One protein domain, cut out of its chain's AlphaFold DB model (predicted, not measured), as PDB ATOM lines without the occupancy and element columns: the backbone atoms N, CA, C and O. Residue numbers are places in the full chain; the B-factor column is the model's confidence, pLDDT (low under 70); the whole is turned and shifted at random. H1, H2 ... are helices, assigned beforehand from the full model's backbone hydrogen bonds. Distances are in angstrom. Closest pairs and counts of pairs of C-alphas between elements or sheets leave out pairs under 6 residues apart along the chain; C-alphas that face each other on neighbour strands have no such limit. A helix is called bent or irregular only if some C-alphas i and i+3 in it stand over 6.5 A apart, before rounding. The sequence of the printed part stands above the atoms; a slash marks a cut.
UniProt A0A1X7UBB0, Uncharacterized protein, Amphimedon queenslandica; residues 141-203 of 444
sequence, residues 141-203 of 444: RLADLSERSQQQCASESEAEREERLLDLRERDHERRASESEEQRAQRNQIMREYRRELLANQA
ATOM      1  N   ARG A 141      27.074 108.130  29.160       98.19
ATOM      2  CA  ARG A 141      27.505 107.246  28.066       98.19
ATOM      3  C   ARG A 141      27.157 105.775  28.322       98.19
ATOM      4  O   ARG A 141      26.824 105.056  27.379       98.19
ATOM      5  N   LEU A 142      27.298 105.297  29.560       98.12
ATOM      6  CA  LEU A 142      26.947 103.924  29.936       98.12
ATOM      7  C   LEU A 142      25.430 103.711  29.976       98.12
ATOM      8  O   LEU A 142      24.979 102.644  29.561       98.12
ATOM      9  N   ALA A 143      24.657 104.711  30.407       98.06
ATOM     10  CA  ALA A 143      23.199 104.681  30.360       98.06
ATOM     11  C   ALA A 143      22.702 104.562  28.911       98.06
ATOM     12  O   ALA A 143      21.979 103.617  28.607       98.06
ATOM     13  N   ASP A 144      23.205 105.394  27.996       98.50
ATOM     14  CA  ASP A 144      22.884 105.338  26.559       98.50
ATOM     15  C   ASP A 144      23.263 103.997  25.905       98.50
ATOM     16  O   ASP A 144      22.631 103.524  24.954       98.50
ATOM     17  N   LEU A 145      24.372 103.387  26.339       98.25
ATOM     18  CA  LEU A 145      24.783 102.062  25.863       98.25
ATOM     19  C   LEU A 145      23.864 100.964  26.406       98.25
ATOM     20  O   LEU A 145      23.465 100.081  25.646       98.25
ATOM     21  N   SER A 146      23.511 101.032  27.691       98.12
ATOM     22  CA  SER A 146      22.569 100.110  28.326       98.12
ATOM     23  C   SER A 146      21.188 100.202  27.682       98.12
ATOM     24  O   SER A 146      20.601  99.172  27.366       98.12
ATOM     25  N   GLU A 147      20.682 101.411  27.436       98.38
ATOM     26  CA  GLU A 147      19.380 101.631  26.805       98.38
ATOM     27  C   GLU A 147      19.341 101.029  25.399       98.38
ATOM     28  O   GLU A 147      18.450 100.240  25.090       98.38
ATOM     29  N   ARG A 148      20.347 101.304  24.561       98.31
ATOM     30  CA  ARG A 148      20.425 100.701  23.220       98.31
ATOM     31  C   ARG A 148      20.516  99.181  23.268       98.31
ATOM     32  O   ARG A 148      19.889  98.515  22.451       98.31
ATOM     33  N   SER A 149      21.261  98.626  24.224       97.56
ATOM     34  CA  SER A 149      21.327  97.174  24.412       97.56
ATOM     35  C   SER A 149      19.977  96.591  24.837       97.56
ATOM     36  O   SER A 149      19.598  95.527  24.353       97.56
ATOM     37  N   GLN A 150      19.225  97.281  25.697       97.06
ATOM     38  CA  GLN A 150      17.875  96.870  26.085       97.06
ATOM     39  C   GLN A 150      16.904  96.946  24.908       97.06
ATOM     40  O   GLN A 150      16.150  96.000  24.695       97.06
ATOM     41  N   GLN A 151      16.956  98.022  24.118       97.88
ATOM     42  CA  GLN A 151      16.156  98.169  22.901       97.88
ATOM     43  C   GLN A 151      16.450  97.038  21.909       97.88
ATOM     44  O   GLN A 151      15.515  96.417  21.416       97.88
ATOM     45  N   GLN A 152      17.728  96.705  21.691       97.00
ATOM     46  CA  GLN A 152      18.131  95.571  20.851       97.00
ATOM     47  C   GLN A 152      17.568  94.242  21.368       97.00
ATOM     48  O   GLN A 152      16.941  93.520  20.600       97.00
ATOM     49  N   CYS A 153      17.724  93.948  22.664       96.56
ATOM     50  CA  CYS A 153      17.166  92.742  23.285       96.56
ATOM     51  C   CYS A 153      15.630  92.690  23.226       96.56
ATOM     52  O   CYS A 153      15.060  91.605  23.186       96.56
ATOM     53  N   ALA A 154      14.948  93.838  23.259       96.19
ATOM     54  CA  ALA A 154      13.491  93.912  23.185       96.19
ATOM     55  C   ALA A 154      12.963  93.708  21.757       96.19
ATOM     56  O   ALA A 154      11.873  93.170  21.587       96.19
ATOM     57  N   SER A 155      13.727  94.130  20.744       97.12
ATOM     58  CA  SER A 155      13.414  93.905  19.326       97.12
ATOM     59  C   SER A 155      13.867  92.540  18.793       97.12
ATOM     60  O   SER A 155      13.592  92.227  17.640       97.12
ATOM     61  N   GLU A 156      14.590  91.764  19.603       97.38
ATOM     62  CA  GLU A 156      15.181  90.477  19.230       97.38
ATOM     63  C   GLU A 156      14.093  89.428  18.959       97.38
ATOM     64  O   GLU A 156      13.179  89.233  19.767       97.38
ATOM     65  N   SER A 157      14.197  88.727  17.829       98.12
ATOM     66  CA  SER A 157      13.347  87.567  17.558       98.12
ATOM     67  C   SER A 157      13.709  86.388  18.470       98.12
ATOM     68  O   SER A 157      14.811  86.306  19.012       98.12
ATOM     69  N   GLU A 158      12.797  85.426  18.645       97.75
ATOM     70  CA  GLU A 158      13.076  84.247  19.479       97.75
ATOM     71  C   GLU A 158      14.282  83.442  18.971       97.75
ATOM     72  O   GLU A 158      15.096  83.003  19.779       97.75
ATOM     73  N   ALA A 159      14.442  83.322  17.648       97.69
ATOM     74  CA  ALA A 159      15.571  82.625  17.037       97.69
ATOM     75  C   ALA A 159      16.912  83.330  17.315       97.69
ATOM     76  O   ALA A 159      17.861  82.683  17.755       97.69
ATOM     77  N   GLU A 160      16.981  84.653  17.134       97.88
ATOM     78  CA  GLU A 160      18.183  85.447  17.445       97.88
ATOM     79  C   GLU A 160      18.521  85.375  18.940       97.88
ATOM     80  O   GLU A 160      19.680  85.209  19.327       97.88
ATOM     81  N   ARG A 161      17.497  85.413  19.801       97.94
ATOM     82  CA  ARG A 161      17.665  85.263  21.247       97.94
ATOM     83  C   ARG A 161      18.221  83.893  21.612       97.94
ATOM     84  O   ARG A 161      19.078  83.800  22.495       97.94
ATOM     85  N   GLU A 162      17.719  82.829  20.994       97.94
ATOM     86  CA  GLU A 162      18.232  81.477  21.206       97.94
ATOM     87  C   GLU A 162      19.681  81.350  20.740       97.94
ATOM     88  O   GLU A 162      20.501  80.843  21.505       97.94
ATOM     89  N   GLU A 163      20.023  81.882  19.566       98.19
ATOM     90  CA  GLU A 163      21.396  81.922  19.052       98.19
ATOM     91  C   GLU A 163      22.336  82.657  20.018       98.19
ATOM     92  O   GLU A 163      23.354  82.106  20.447       98.19
ATOM     93  N   ARG A 164      21.954  83.854  20.480       97.56
ATOM     94  CA  ARG A 164      22.733  84.620  21.463       97.56
ATOM     95  C   ARG A 164      22.902  83.873  22.787       97.56
ATOM     96  O   ARG A 164      23.960  83.941  23.415       97.56
ATOM     97  N   LEU A 165      21.866  83.175  23.257       97.81
ATOM     98  CA  LEU A 165      21.942  82.363  24.474       97.81
ATOM     99  C   LEU A 165      22.780  81.093  24.284       97.81
ATOM    100  O   LEU A 165      23.364  80.627  25.265       97.81
ATOM    101  N   LEU A 166      22.827  80.519  23.081       98.12
ATOM    102  CA  LEU A 166      23.697  79.392  22.751       98.12
ATOM    103  C   LEU A 166      25.165  79.825  22.749       98.12
ATOM    104  O   LEU A 166      25.946  79.217  23.478       98.12
ATOM    105  N   ASP A 167      25.504  80.926  22.075       98.31
ATOM    106  CA  ASP A 167      26.856  81.506  22.083       98.31
ATOM    107  C   ASP A 167      27.336  81.826  23.514       98.31
ATOM    108  O   ASP A 167      28.464  81.519  23.906       98.31
ATOM    109  N   LEU A 168      26.456  82.377  24.363       98.06
ATOM    110  CA  LEU A 168      26.778  82.618  25.775       98.06
ATOM    111  C   LEU A 168      27.070  81.327  26.555       98.06
ATOM    112  O   LEU A 168      27.974  81.316  27.394       98.06
ATOM    113  N   ARG A 169      26.311  80.249  26.310       98.31
ATOM    114  CA  ARG A 169      26.538  78.945  26.958       98.31
ATOM    115  C   ARG A 169      27.821  78.289  26.466       98.31
ATOM    116  O   ARG A 169      28.523  77.694  27.278       98.31
ATOM    117  N   GLU A 170      28.117  78.394  25.177       98.38
ATOM    118  CA  GLU A 170      29.333  77.854  24.573       98.38
ATOM    119  C   GLU A 170      30.575  78.535  25.155       98.38
ATOM    120  O   GLU A 170      31.419  77.861  25.744       98.38
ATOM    121  N   ARG A 171      30.616  79.874  25.165       98.19
ATOM    122  CA  ARG A 171      31.720  80.632  25.783       98.19
ATOM    123  C   ARG A 171      31.885  80.354  27.280       98.19
ATOM    124  O   ARG A 171      32.997  80.379  27.806       98.19
ATOM    125  N   ASP A 172      30.795  80.131  28.014       97.94
ATOM    126  CA  ASP A 172      30.851  79.720  29.425       97.94
ATOM    127  C   ASP A 172      31.391  78.288  29.584       97.94
ATOM    128  O   ASP A 172      32.204  78.038  30.476       97.94
ATOM    129  N   HIS A 173      31.012  77.368  28.696       97.50
ATOM    130  CA  HIS A 173      31.538  76.006  28.674       97.50
ATOM    131  C   HIS A 173      33.043  75.977  28.373       97.50
ATOM    132  O   HIS A 173      33.798  75.354  29.118       97.50
ATOM    133  N   GLU A 174      33.498  76.691  27.342       98.00
ATOM    134  CA  GLU A 174      34.920  76.807  26.983       98.00
ATOM    135  C   GLU A 174      35.759  77.396  28.122       98.00
ATOM    136  O   GLU A 174      36.832  76.883  28.456       98.00
ATOM    137  N   ARG A 175      35.242  78.436  28.785       97.62
ATOM    138  CA  ARG A 175      35.891  79.034  29.956       97.62
ATOM    139  C   ARG A 175      36.021  78.028  31.097       97.62
ATOM    140  O   ARG A 175      37.098  77.889  31.659       97.62
ATOM    141  N   ARG A 176      34.959  77.279  31.413       97.19
ATOM    142  CA  ARG A 176      34.991  76.256  32.476       97.19
ATOM    143  C   ARG A 176      35.884  75.066  32.141       97.19
ATOM    144  O   ARG A 176      36.461  74.477  33.050       97.19
ATOM    145  N   ALA A 177      35.984  74.703  30.865       96.94
ATOM    146  CA  ALA A 177      36.872  73.641  30.409       96.94
ATOM    147  C   ALA A 177      38.353  74.040  30.535       96.94
ATOM    148  O   ALA A 177      39.185  73.185  30.824       96.94
ATOM    149  N   SER A 178      38.663  75.330  30.364       97.38
ATOM    150  CA  SER A 178      40.016  75.889  30.482       97.38
ATOM    151  C   SER A 178      40.363  76.447  31.874       97.38
ATOM    152  O   SER A 178      41.505  76.847  32.097       97.38
ATOM    153  N   GLU A 179      39.416  76.456  32.822       97.81
ATOM    154  CA  GLU A 179      39.632  76.915  34.204       97.81
ATOM    155  C   GLU A 179      40.702  76.074  34.919       97.81
ATOM    156  O   GLU A 179      40.633  74.838  34.946       97.81
ATOM    157  N   SER A 180      41.642  76.754  35.588       98.38
ATOM    158  CA  SER A 180      42.556  76.101  36.530       98.38
ATOM    159  C   SER A 180      41.804  75.601  37.772       98.38
ATOM    160  O   SER A 180      40.705  76.067  38.088       98.38
ATOM    161  N   GLU A 181      42.391  74.663  38.518       97.94
ATOM    162  CA  GLU A 181      41.762  74.138  39.741       97.94
ATOM    163  C   GLU A 181      41.549  75.239  40.796       97.94
ATOM    164  O   GLU A 181      40.511  75.275  41.455       97.94
ATOM    165  N   GLU A 182      42.478  76.192  40.899       97.81
ATOM    166  CA  GLU A 182      42.352  77.355  41.785       97.81
ATOM    167  C   GLU A 182      41.184  78.260  41.377       97.81
ATOM    168  O   GLU A 182      40.350  78.614  42.212       97.81
ATOM    169  N   GLN A 183      41.064  78.582  40.083       97.88
ATOM    170  CA  GLN A 183      39.947  79.374  39.556       97.88
ATOM    171  C   GLN A 183      38.607  78.664  39.779       97.88
ATOM    172  O   GLN A 183      37.624  79.287  40.187       97.88
ATOM    173  N   ARG A 184      38.574  77.342  39.583       97.81
ATOM    174  CA  ARG A 184      37.399  76.503  39.833       97.81
ATOM    175  C   ARG A 184      37.011  76.498  41.310       97.81
ATOM    176  O   ARG A 184      35.825  76.625  41.630       97.81
ATOM    177  N   ALA A 185      37.980  76.366  42.216       97.69
ATOM    178  CA  ALA A 185      37.759  76.422  43.658       97.69
ATOM    179  C   ALA A 185      37.224  77.797  44.087       97.69
ATOM    180  O   ALA A 185      36.217  77.860  44.796       97.69
ATOM    181  N   GLN A 186      37.815  78.882  43.577       98.25
ATOM    182  CA  GLN A 186      37.369  80.252  43.828       98.25
ATOM    183  C   GLN A 186      35.939  80.484  43.315       98.25
ATOM    184  O   GLN A 186      35.083  80.955  44.064       98.25
ATOM    185  N   ARG A 187      35.629  80.079  42.075       97.69
ATOM    186  CA  ARG A 187      34.269  80.156  41.515       97.69
ATOM    187  C   ARG A 187      33.271  79.386  42.378       97.69
ATOM    188  O   ARG A 187      32.191  79.892  42.676       97.69
ATOM    189  N   ASN A 188      33.622  78.176  42.813       97.69
ATOM    190  CA  ASN A 188      32.769  77.371  43.687       97.69
ATOM    191  C   ASN A 188      32.564  78.019  45.066       97.69
ATOM    192  O   ASN A 188      31.463  77.930  45.611       97.69
ATOM    193  N   GLN A 189      33.582  78.676  45.629       98.06
ATOM    194  CA  GLN A 189      33.457  79.434  46.873       98.06
ATOM    195  C   GLN A 189      32.502  80.623  46.709       98.06
ATOM    196  O   GLN A 189      31.548  80.729  47.482       98.06
ATOM    197  N   ILE A 190      32.685  81.432  45.662       97.94
ATOM    198  CA  ILE A 190      31.810  82.572  45.344       97.94
ATOM    199  C   ILE A 190      30.358  82.101  45.183       97.94
ATOM    200  O   ILE A 190      29.441  82.679  45.761       97.94
ATOM    201  N   MET A 191      30.125  80.988  44.477       97.31
ATOM    202  CA  MET A 191      28.776  80.426  44.322       97.31
ATOM    203  C   MET A 191      28.156  79.968  45.654       97.31
ATOM    204  O   MET A 191      26.940  80.068  45.832       97.31
ATOM    205  N   ARG A 192      28.960  79.467  46.605       97.69
ATOM    206  CA  ARG A 192      28.487  79.109  47.957       97.69
ATOM    207  C   ARG A 192      28.154  80.350  48.783       97.69
ATOM    208  O   ARG A 192      27.156  80.335  49.496       97.69
ATOM    209  N   GLU A 193      28.973  81.394  48.708       97.44
ATOM    210  CA  GLU A 193      28.736  82.689  49.362       97.44
ATOM    211  C   GLU A 193      27.456  83.340  48.849       97.44
ATOM    212  O   GLU A 193      26.539  83.560  49.638       97.44
ATOM    213  N   TYR A 194      27.318  83.469  47.530       97.12
ATOM    214  CA  TYR A 194      26.106  83.983  46.901       97.12
ATOM    215  C   TYR A 194      24.853  83.197  47.318       97.12
ATOM    216  O   TYR A 194      23.814  83.772  47.638       97.12
ATOM    217  N   ARG A 195      24.941  81.858  47.389       96.00
ATOM    218  CA  ARG A 195      23.823  81.026  47.861       96.00
ATOM    219  C   ARG A 195      23.480  81.286  49.331       96.00
ATOM    220  O   ARG A 195      22.299  81.275  49.673       96.00
ATOM    221  N   ARG A 196      24.479  81.491  50.197       95.31
ATOM    222  CA  ARG A 196      24.262  81.838  51.613       95.31
ATOM    223  C   ARG A 196      23.567  83.190  51.745       95.31
ATOM    224  O   ARG A 196      22.584  83.277  52.471       95.31
ATOM    225  N   GLU A 197      24.024  84.198  51.009       95.31
ATOM    226  CA  GLU A 197      23.410  85.531  50.987       95.31
ATOM    227  C   GLU A 197      21.967  85.491  50.483       95.31
ATOM    228  O   GLU A 197      21.077  86.069  51.101       95.31
ATOM    229  N   LEU A 198      21.701  84.747  49.404       94.12
ATOM    230  CA  LEU A 198      20.349  84.587  48.871       94.12
ATOM    231  C   LEU A 198      19.395  83.989  49.918       94.12
ATOM    232  O   LEU A 198      18.272  84.468  50.072       94.12
ATOM    233  N   LEU A 199      19.844  82.964  50.652       92.44
ATOM    234  CA  LEU A 199      19.064  82.342  51.724       92.44
ATOM    235  C   LEU A 199      18.870  83.285  52.918       92.44
ATOM    236  O   LEU A 199      17.769  83.343  53.456       92.44
ATOM    237  N   ALA A 200      19.897  84.044  53.306       91.50
ATOM    238  CA  ALA A 200      19.790  85.040  54.371       91.50
ATOM    239  C   ALA A 200      18.772  86.136  54.012       91.50
ATOM    240  O   ALA A 200      17.890  86.443  54.811       91.50
ATOM    241  N   ASN A 201      18.820  86.648  52.781       89.38
ATOM    242  CA  ASN A 201      17.880  87.657  52.289       89.38
ATOM    243  C   ASN A 201      16.448  87.113  52.169       89.38
ATOM    244  O   ASN A 201      15.484  87.837  52.412       89.38
ATOM    245  N   GLN A 202      16.283  85.833  51.816       86.69
ATOM    246  CA  GLN A 202      14.971  85.177  51.840       86.69
ATOM    247  C   GLN A 202      14.447  84.993  53.266       86.69
ATOM    248  O   GLN A 202      13.265  85.226  53.496       86.69
ATOM    249  N   ALA A 203      15.306  84.625  54.220       79.38
ATOM    250  CA  ALA A 203      14.935  84.465  55.625       79.38
ATOM    251  C   ALA A 203      14.610  85.802  56.318       79.38
ATOM    252  O   ALA A 203      13.820  85.828  57.256       79.38
TER     253      ALA A 203
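AT A GLANCE: This is residues 141 to 203 of the 444 residues of an uncharacterized protein of Amphimedon queenslandica (UniProt A0A1X7UBB0). Three straight helices are joined end to end into an open, angular frame: H2 makes the base, and H1 and H3 meet its two ends at corners, with an empty space between them. No helix packs on another along its length, and there is no core; most of H1 and H3 and the middle part of H2 stand free. The printed part has 63 residues with three named helices, H1, H2 and H3 in that order along the chain, and no named strand; the class is all helix. The whole is extended, with a radius of gyration of the C-alphas of 16.8 A, and the C-alphas span 38 by 34 by 26 A along their three main axes.

HOW THE PARTS SIT: H1, residues 141 to 155, is followed by H2, residues 158 to 178. These two are close but not clearly touching, with 1 pair of C-alphas within 8 A; their closest C-alphas, those of Cys 153 and Arg 161, are 7.8 A apart. Their lines stand at a steep tilt of 60 degrees, and they run opposite ways. Centre to centre they are 20.3 A apart. H3, residues 181 to 203, comes next. H2 and H3 are close but not clearly touching, again with 1 pair of C-alphas within 8 A; their closest C-alphas, those of Arg 176 and Arg 184, are 7.7 A apart. Their lines stand at a steep tilt of 55 degrees, and they run opposite ways. Their centres are 22.4 A apart. H1 and H3 are apart. Residues 141 to 152 of H1, 165 to 175 of H2 and 188 to 203 of H3 stand free. In H1, H2 and H3 every pair of O i and N i+4 is within hydrogen-bond range.

IN THESE COORDINATES: H1 runs from Arg 141 to Ser 155, 21.3 A from first to last C-alpha, and begins with C-alpha 141 at (27.505, 107.246, 28.066). H2 runs from Glu 158 to Ser 178 over 30.3 A, with C-alpha 158 at (13.076, 84.247, 19.479). H3, the longest helix with 23 residues, runs from Glu 181 to Ala 203 over 32.8 A and ends with C-alpha 203 at (14.935, 84.465, 55.625). No helix is bent or irregular.

THE WHOLE: The two C-alphas farthest apart are those of Ser 155 and Glu 182, at 40.2 A. The first and last printed C-alphas, those of Arg 141 and Ala 203, are 37.9 A apart. The printed part has no cut. The links from H1 to H2 and from H2 to H3 are both tight, with 2 residues in each, and no link is long. The mean pLDDT of the printed part is 96.8, and no printed residue is under 70.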